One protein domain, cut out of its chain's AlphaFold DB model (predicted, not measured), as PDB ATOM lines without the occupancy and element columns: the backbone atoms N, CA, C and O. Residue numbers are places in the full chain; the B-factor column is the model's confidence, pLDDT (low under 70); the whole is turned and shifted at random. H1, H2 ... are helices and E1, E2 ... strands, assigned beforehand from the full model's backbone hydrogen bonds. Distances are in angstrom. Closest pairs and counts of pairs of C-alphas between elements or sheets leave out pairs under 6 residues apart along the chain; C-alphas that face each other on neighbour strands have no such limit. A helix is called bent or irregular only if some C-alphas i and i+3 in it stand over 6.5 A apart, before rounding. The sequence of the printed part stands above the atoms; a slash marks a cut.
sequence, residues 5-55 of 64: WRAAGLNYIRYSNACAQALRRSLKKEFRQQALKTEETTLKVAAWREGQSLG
ATOM      1  N   TRP A   5     -29.231  20.725  24.294       87.56
ATOM      2  CA  TRP A   5     -30.288  20.683  23.274       87.56
ATOM      3  C   TRP A   5     -31.706  20.800  23.859       87.56
ATOM      4  O   TRP A   5     -32.602  21.322  23.197       87.56
ATOM      5  N   ARG A   6     -31.917  20.356  25.108       90.12
ATOM      6  CA  ARG A   6     -33.178  20.573  25.835       90.12
ATOM      7  C   ARG A   6     -33.330  22.022  26.259       90.12
ATOM      8  O   ARG A   6     -34.428  22.557  26.152       90.12
ATOM      9  N   ALA A   7     -32.238  22.653  26.690       89.75
ATOM     10  CA  ALA A   7     -32.222  24.079  27.004       89.75
ATOM     11  C   ALA A   7     -32.528  24.941  25.764       89.75
ATOM     12  O   ALA A   7     -33.222  25.944  25.876       89.75
ATOM     13  N   ALA A   8     -32.099  24.505  24.576       87.62
ATOM     14  CA  ALA A   8     -32.403  25.149  23.296       87.62
ATOM     15  C   ALA A   8     -33.837  24.895  22.769       87.62
ATOM     16  O   ALA A   8     -34.166  25.300  21.657       87.62
ATOM     17  N   GLY A   9     -34.699  24.203  23.525       88.50
ATOM     18  CA  GLY A   9     -36.096  23.969  23.138       88.50
ATOM     19  C   GLY A   9     -36.304  22.913  22.046       88.50
ATOM     20  O   GLY A   9     -37.404  22.810  21.499       88.50
ATOM     21  N   LEU A  10     -35.293  22.094  21.721       87.62
ATOM     22  CA  LEU A  10     -35.484  20.999  20.770       87.62
ATOM     23  C   LEU A  10     -36.327  19.875  21.385       87.62
ATOM     24  O   LEU A  10     -36.074  19.386  22.493       87.62
ATOM     25  N   ASN A  11     -37.299  19.395  20.607       91.19
ATOM     26  CA  ASN A  11     -37.937  18.114  20.882       91.19
ATOM     27  C   ASN A  11     -36.953  16.972  20.579       91.19
ATOM     28  O   ASN A  11     -36.182  17.053  19.622       91.19
ATOM     29  N   TYR A  12     -37.033  15.887  21.348       89.62
ATOM     30  CA  TYR A  12     -36.203  14.692  21.189       89.62
ATOM     31  C   TYR A  12     -36.191  14.175  19.745       89.62
ATOM     32  O   TYR A  12     -35.126  13.939  19.189       89.62
ATOM     33  N   ILE A  13     -37.365  14.105  19.108       89.88
ATOM     34  CA  ILE A  13     -37.502  13.649  17.717       89.88
ATOM     35  C   ILE A  13     -36.711  14.536  16.746       89.88
ATOM     36  O   ILE A  13     -36.066  14.040  15.826       89.88
ATOM     37  N   ARG A  14     -36.719  15.861  16.951       88.75
ATOM     38  CA  ARG A  14     -35.948  16.783  16.103       88.75
ATOM     39  C   ARG A  14     -34.450  16.607  16.321       88.75
ATOM     40  O   ARG A  14     -33.697  16.578  15.355       88.75
ATOM     41  N   TYR A  15     -34.043  16.439  17.576       91.12
ATOM     42  CA  TYR A  15     -32.652  16.194  17.929       91.12
ATOM     43  C   TYR A  15     -32.119  14.896  17.297       91.12
ATOM     44  O   TYR A  15     -31.109  14.925  16.599       91.12
ATOM     45  N   SER A  16     -32.828  13.770  17.452       91.38
ATOM     46  CA  SER A  16     -32.409  12.486  16.875       91.38
ATOM     47  C   SER A  16     -32.339  12.528  15.349       91.38
ATOM     48  O   SER A  16     -31.422  11.957  14.758       91.38
ATOM     49  N   ASN A  17     -33.275  13.233  14.707       91.06
ATOM     50  CA  ASN A  17     -33.288  13.382  13.253       91.06
ATOM     51  C   ASN A  17     -32.072  14.173  12.751       91.06
ATOM     52  O   ASN A  17     -31.446  13.747  11.780       91.06
ATOM     53  N   ALA A  18     -31.690  15.254  13.438       90.00
ATOM     54  CA  ALA A  18     -30.496  16.033  13.106       90.00
ATOM     55  C   ALA A  18     -29.209  15.196  13.238       90.00
ATOM     56  O   ALA A  18     -28.365  15.193  12.339       90.00
ATOM     57  N   CYS A  19     -29.078  14.405  14.309       92.12
ATOM     58  CA  CYS A  19     -27.946  13.488  14.469       92.12
ATOM     59  C   CYS A  19     -27.905  12.425  13.359       92.12
ATOM     60  O   CYS A  19     -26.844  12.144  12.800       92.12
ATOM     61  N   ALA A  20     -29.059  11.857  13.000       91.62
ATOM     62  CA  ALA A  20     -29.147  10.870  11.931       91.62
ATOM     63  C   ALA A  20     -28.779  11.474  10.563       91.62
ATOM     64  O   ALA A  20     -28.102  10.827   9.767       91.62
ATOM     65  N   GLN A  21     -29.167  12.720  10.290       90.06
ATOM     66  CA  GLN A  21     -28.774  13.452   9.082       90.06
ATOM     67  C   GLN A  21     -27.254  13.671   9.016       90.06
ATOM     68  O   GLN A  21     -26.626  13.370   7.996       90.06
ATOM     69  N   ALA A  22     -26.641  14.129  10.112       92.00
ATOM     70  CA  ALA A  22     -25.190  14.300  10.201       92.00
ATOM     71  C   ALA A  22     -24.436  12.977   9.957       92.00
ATOM     72  O   ALA A  22     -23.438  12.942   9.227       92.00
ATOM     73  N   LEU A  23     -24.960  11.870  10.493       91.12
ATOM     74  CA  LEU A  23     -24.409  10.536  10.270       91.12
ATOM     75  C   LEU A  23     -24.481  10.138   8.790       91.12
ATOM     76  O   LEU A  23     -23.465   9.763   8.212       91.12
ATOM     77  N   ARG A  24     -25.644  10.288   8.140       90.25
ATOM     78  CA  ARG A  24     -25.838   9.937   6.717       90.25
ATOM     79  C   ARG A  24     -24.901  10.700   5.785       90.25
ATOM     80  O   ARG A  24     -24.365  10.121   4.841       90.25
ATOM     81  N   ARG A  25     -24.649  11.979   6.071       88.94
ATOM     82  CA  ARG A  25     -23.713  12.815   5.302       88.94
ATOM     83  C   ARG A  25     -22.256  12.380   5.458       88.94
ATOM     84  O   ARG A  25     -21.464  12.601   4.545       88.94
ATOM     85  N   SER A  26     -21.918  11.715   6.559       92.38
ATOM     86  CA  SER A  26     -20.567  11.217   6.836       92.38
ATOM     87  C   SER A  26     -20.244   9.880   6.145       92.38
ATOM     88  O   SER A  26     -19.080   9.492   6.088       92.38
ATOM     89  N   LEU A  27     -21.230   9.175   5.566       89.50
ATOM     90  CA  LEU A  27     -21.010   7.896   4.869       89.50
ATOM     91  C   LEU A  27     -20.256   8.062   3.538       89.50
ATOM     92  O   LEU A  27     -20.311   9.118   2.903       89.50
ATOM     93  N   LYS A  28     -19.604   6.985   3.071       89.94
ATOM     94  CA  LYS A  28     -18.990   6.903   1.730       89.94
ATOM     95  C   LYS A  28     -20.037   7.140   0.630       89.94
ATOM     96  O   LYS A  28     -21.203   6.788   0.806       89.94
ATOM     97  N   LYS A  29     -19.619   7.716  -0.508       87.25
ATOM     98  CA  LYS A  29     -20.521   8.131  -1.608       87.25
ATOM     99  C   LYS A  29     -21.478   7.020  -2.062       87.25
ATOM    100  O   LYS A  29     -22.653   7.300  -2.265       87.25
ATOM    101  N   GLU A  30     -20.987   5.787  -2.131       87.50
ATOM    102  CA  GLU A  30     -21.738   4.597  -2.561       87.50
ATOM    103  C   GLU A  30     -22.991   4.333  -1.711       87.50
ATOM    104  O   GLU A  30     -24.049   4.009  -2.239       87.50
ATOM    105  N   PHE A  31     -22.907   4.549  -0.397       85.88
ATOM    106  CA  PHE A  31     -24.021   4.320   0.532       85.88
ATOM    107  C   PHE A  31     -24.799   5.598   0.853       85.88
ATOM    108  O   PHE A  31     -25.965   5.549   1.249       85.88
ATOM    109  N   ARG A  32     -24.168   6.760   0.663       86.44
ATOM    110  CA  ARG A  32     -24.754   8.068   0.963       86.44
ATOM    111  C   ARG A  32     -26.005   8.336   0.133       86.44
ATOM    112  O   ARG A  32     -26.996   8.803   0.681       86.44
ATOM    113  N   GLN A  33     -25.985   8.017  -1.162       85.31
ATOM    114  CA  GLN A  33     -27.124   8.278  -2.044       85.31
ATOM    115  C   GLN A  33     -28.370   7.486  -1.625       85.31
ATOM    116  O   GLN A  33     -29.473   8.024  -1.646       85.31
ATOM    117  N   GLN A  34     -28.200   6.233  -1.202       85.00
ATOM    118  CA  GLN A  34     -29.312   5.421  -0.713       85.00
ATOM    119  C   GLN A  34     -29.816   5.910   0.652       85.00
ATOM    120  O   GLN A  34     -31.021   5.935   0.882       85.00
ATOM    121  N   ALA A  35     -28.912   6.344   1.533       83.69
ATOM    122  CA  ALA A  35     -29.268   6.844   2.856       83.69
ATOM    123  C   ALA A  35     -29.999   8.201   2.813       83.69
ATOM    124  O   ALA A  35     -30.914   8.421   3.603       83.69
ATOM    125  N   LEU A  36     -29.626   9.094   1.891       83.69
ATOM    126  CA  LEU A  36     -30.249  10.416   1.736       83.69
ATOM    127  C   LEU A  36     -31.711  10.335   1.279       83.69
ATOM    128  O   LEU A  36     -32.516  11.157   1.696       83.69
ATOM    129  N   LYS A  37     -32.091   9.312   0.506       82.44
ATOM    130  CA  LYS A  37     -33.496   9.099   0.109       82.44
ATOM    131  C   LYS A  37     -34.424   8.910   1.312       82.44
ATOM    132  O   LYS A  37     -35.588   9.279   1.257       82.44
ATOM    133  N   THR A  38     -33.919   8.349   2.412       76.88
ATOM    134  CA  THR A  38     -34.692   8.159   3.654       76.88
ATOM    135  C   THR A  38     -34.954   9.477   4.396       76.88
ATOM    136  O   THR A  38     -35.751   9.510   5.328       76.88
ATOM    137  N   GLU A  39     -34.270  10.559   4.027       73.56
ATOM    138  CA  GLU A  39     -34.399  11.876   4.658       73.56
ATOM    139  C   GLU A  39     -35.583  12.688   4.105       73.56
ATOM    140  O   GLU A  39     -36.077  13.601   4.770       73.56
ATOM    141  N   GLU A  40     -36.073  12.352   2.911       69.75
ATOM    142  CA  GLU A  40     -37.152  13.080   2.244       69.75
ATOM    143  C   GLU A  40     -38.488  12.879   2.975       69.75
ATOM    144  O   GLU A  40     -39.112  11.821   2.918       69.75
ATOM    145  N   THR A  41     -38.946  13.918   3.679       69.38
ATOM    146  CA  THR A  41     -40.242  13.921   4.372       69.38
ATOM    147  C   THR A  41     -41.204  14.889   3.683       69.38
ATOM    148  O   THR A  41     -41.219  16.083   3.975       69.38
ATOM    149  N   THR A  42     -42.052  14.383   2.785       68.69
ATOM    150  CA  THR A  42     -43.046  15.182   2.035       68.69
ATOM    151  C   THR A  42     -44.350  15.357   2.823       68.69
ATOM    152  O   THR A  42     -45.438  15.033   2.349       68.69
ATOM    153  N   LEU A  43     -44.271  15.840   4.066       70.81
ATOM    154  CA  LEU A  43     -45.461  16.085   4.886       70.81
ATOM    155  C   LEU A  43     -45.938  17.529   4.730       70.81
ATOM    156  O   LEU A  43     -45.229  18.478   5.061       70.81
ATOM    157  N   LYS A  44     -47.178  17.696   4.264       67.44
ATOM    158  CA  LYS A  44     -47.870  18.989   4.242       67.44
ATOM    159  C   LYS A  44     -48.739  19.100   5.488       67.44
ATOM    160  O   LYS A  44     -49.729  18.387   5.616       67.44
ATOM    161  N   VAL A  45     -48.372  19.993   6.401       69.69
ATOM    162  CA  VAL A  45     -49.154  20.252   7.615       69.69
ATOM    163  C   VAL A  45     -50.115  21.407   7.344       69.69
ATOM    164  O   VAL A  45     -49.684  22.533   7.105       69.69
ATOM    165  N   ALA A  46     -51.417  21.133   7.398       74.56
ATOM    166  CA  ALA A  46     -52.455  22.158   7.368       74.56
ATOM    167  C   ALA A  46     -52.923  22.439   8.800       74.56
ATOM    168  O   ALA A  46     -53.352  21.526   9.505       74.56
ATOM    169  N   ALA A  47     -52.819  23.693   9.239       74.12
ATOM    170  CA  ALA A  47     -53.404  24.115  10.504       74.12
ATOM    171  C   ALA A  47     -54.884  24.452  10.275       74.12
ATOM    172  O   ALA A  47     -55.216  25.185   9.348       74.12
ATOM    173  N   TRP A  48     -55.763  23.925  11.120       77.25
ATOM    174  CA  TRP A  48     -57.202  24.178  11.062       77.25
ATOM    175  C   TRP A  48     -57.625  24.960  12.301       77.25
ATOM    176  O   TRP A  48     -57.188  24.641  13.407       77.25
ATOM    177  N   ARG A  49     -58.466  25.981  12.129       77.56
ATOM    178  CA  ARG A  49     -59.084  26.718  13.238       77.56
ATOM    179  C   ARG A  49     -60.500  27.112  12.836       77.56
ATOM    180  O   ARG A  49     -60.705  27.527  11.704       77.56
ATOM    181  N   GLU A  50     -61.461  26.940  13.745       77.50
ATOM    182  CA  GLU A  50     -62.866  27.344  13.531       77.50
ATOM    183  C   GLU A  50     -63.484  26.783  12.229       77.50
ATOM    184  O   GLU A  50     -64.264  27.438  11.548       77.50
ATOM    185  N   GLY A  51     -63.113  25.552  11.855       77.50
ATOM    186  CA  GLY A  51     -63.643  24.877  10.665       77.50
ATOM    187  C   GLY A  51     -63.053  25.343   9.328       77.50
ATOM    188  O   GLY A  51     -63.394  24.773   8.295       77.50
ATOM    189  N   GLN A  52     -62.132  26.311   9.326       70.19
ATOM    190  CA  GLN A  52     -61.430  26.762   8.124       70.19
ATOM    191  C   GLN A  52     -59.941  26.394   8.191       70.19
ATOM    192  O   GLN A  52     -59.293  26.467   9.242       70.19
ATOM    193  N   SER A  53     -59.376  25.971   7.057       70.06
ATOM    194  CA  SER A  53     -57.936  25.746   6.952       70.06
ATOM    195  C   SER A  53     -57.230  27.101   6.937       70.06
ATOM    196  O   SER A  53     -57.389  27.870   5.987       70.06
ATOM    197  N   LEU A  54     -56.425  27.387   7.959       67.00
ATOM    198  CA  LEU A  54     -55.482  28.498   7.917       67.00
ATOM    199  C   LEU A  54     -54.468  28.145   6.823       67.00
ATOM    200  O   LEU A  54     -53.790  27.120   6.919       67.00
ATOM    201  N   GLY A  55     -54.473  28.926   5.740       64.06
ATOM    202  CA  GLY A  55     -53.791  28.632   4.479       64.06
ATOM    203  C   GLY A  55     -52.371  28.075   4.627       64.06
ATOM    204  O   GLY A  55     -51.669  28.349   5.599       64.06
TER     205      GLY A  55
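This is residues 5 to 55 of the 64 residues of the protein "ATP synthase subunit epsilon, mitochondrial" of Trichoplax sp. H2 (UniProt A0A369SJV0). Two helices, H1 and H2, make a V-shaped helical hairpin that is close only near its turn, and from the end of H2 a thin stretch, residues 38 to 46, runs away from them to a small two-strand hairpin, E1 and E2, at the far end. The stretches 7 to 13, 40 to 45 and 48 to 53 stand free, and the model has no single core. The printed part has 51 residues with two named helices and two named strands in the order H1, H2, E1, E2; the sheet order is E1 - E2, antiparallel, and the class is mostly helix. The whole is extended, with a radius of gyration of the C-alphas of 16.2 A, and flat, spanning 50 by 29 by 12 A.

Look first at the sheet, where E1, residues 47 to 49, and E2, residues 52 to 54, are antiparallel neighbours at 135 degrees between their directions and form a hairpin. N 49 and O 52 are within hydrogen-bond range at 3.0 A, as are N 54 and O 47 at 2.9 A. The C-alphas of Trp 48 and Ser 53 face each other at 4.5 A. Now go to H1, residues 12 to 26, which is apart from both strands. H2, residues 29 to 37, is apart from E2. H1 touches H2 with residues 24 to 26 alone; the closest C-alphas are those of Arg 24 and Ala 35, 6.0 A apart. They form a helical hairpin, running opposite ways at a shallow tilt of 28 degrees. In H1 every O i to N i+4 pair is within hydrogen-bond range; in H2 it is 2 of 5, beside 3 of 6 O i to N i+3 pairs.

Find C-alpha 47 at (-53.404, 24.115, 10.504), where E1 begins; E2 ends at C-alpha 54, (-55.482, 28.498, 7.917). Find C-alpha 12 at (-36.203, 14.692, 21.189); from there H1 runs 21.5 A to C-alpha 26. H2 runs 13.1 A from C-alpha 29 to C-alpha 37 and is irregular, but only just: C-alphas 30 and 33 are 6.54 A apart.

The C-alphas of Lys 28 and Glu 50, the two farthest apart, are 49.8 A from each other. The printed part, residues 5 to 55, has no cut. The links H1 to H2 and E1 to E2 are tight, and the link H2 to E1, nine residues, is short. The mean pLDDT of the printed part is 82.8; look for values under 70 at residues 40 to 42, 44 to 45 and 54 to 55.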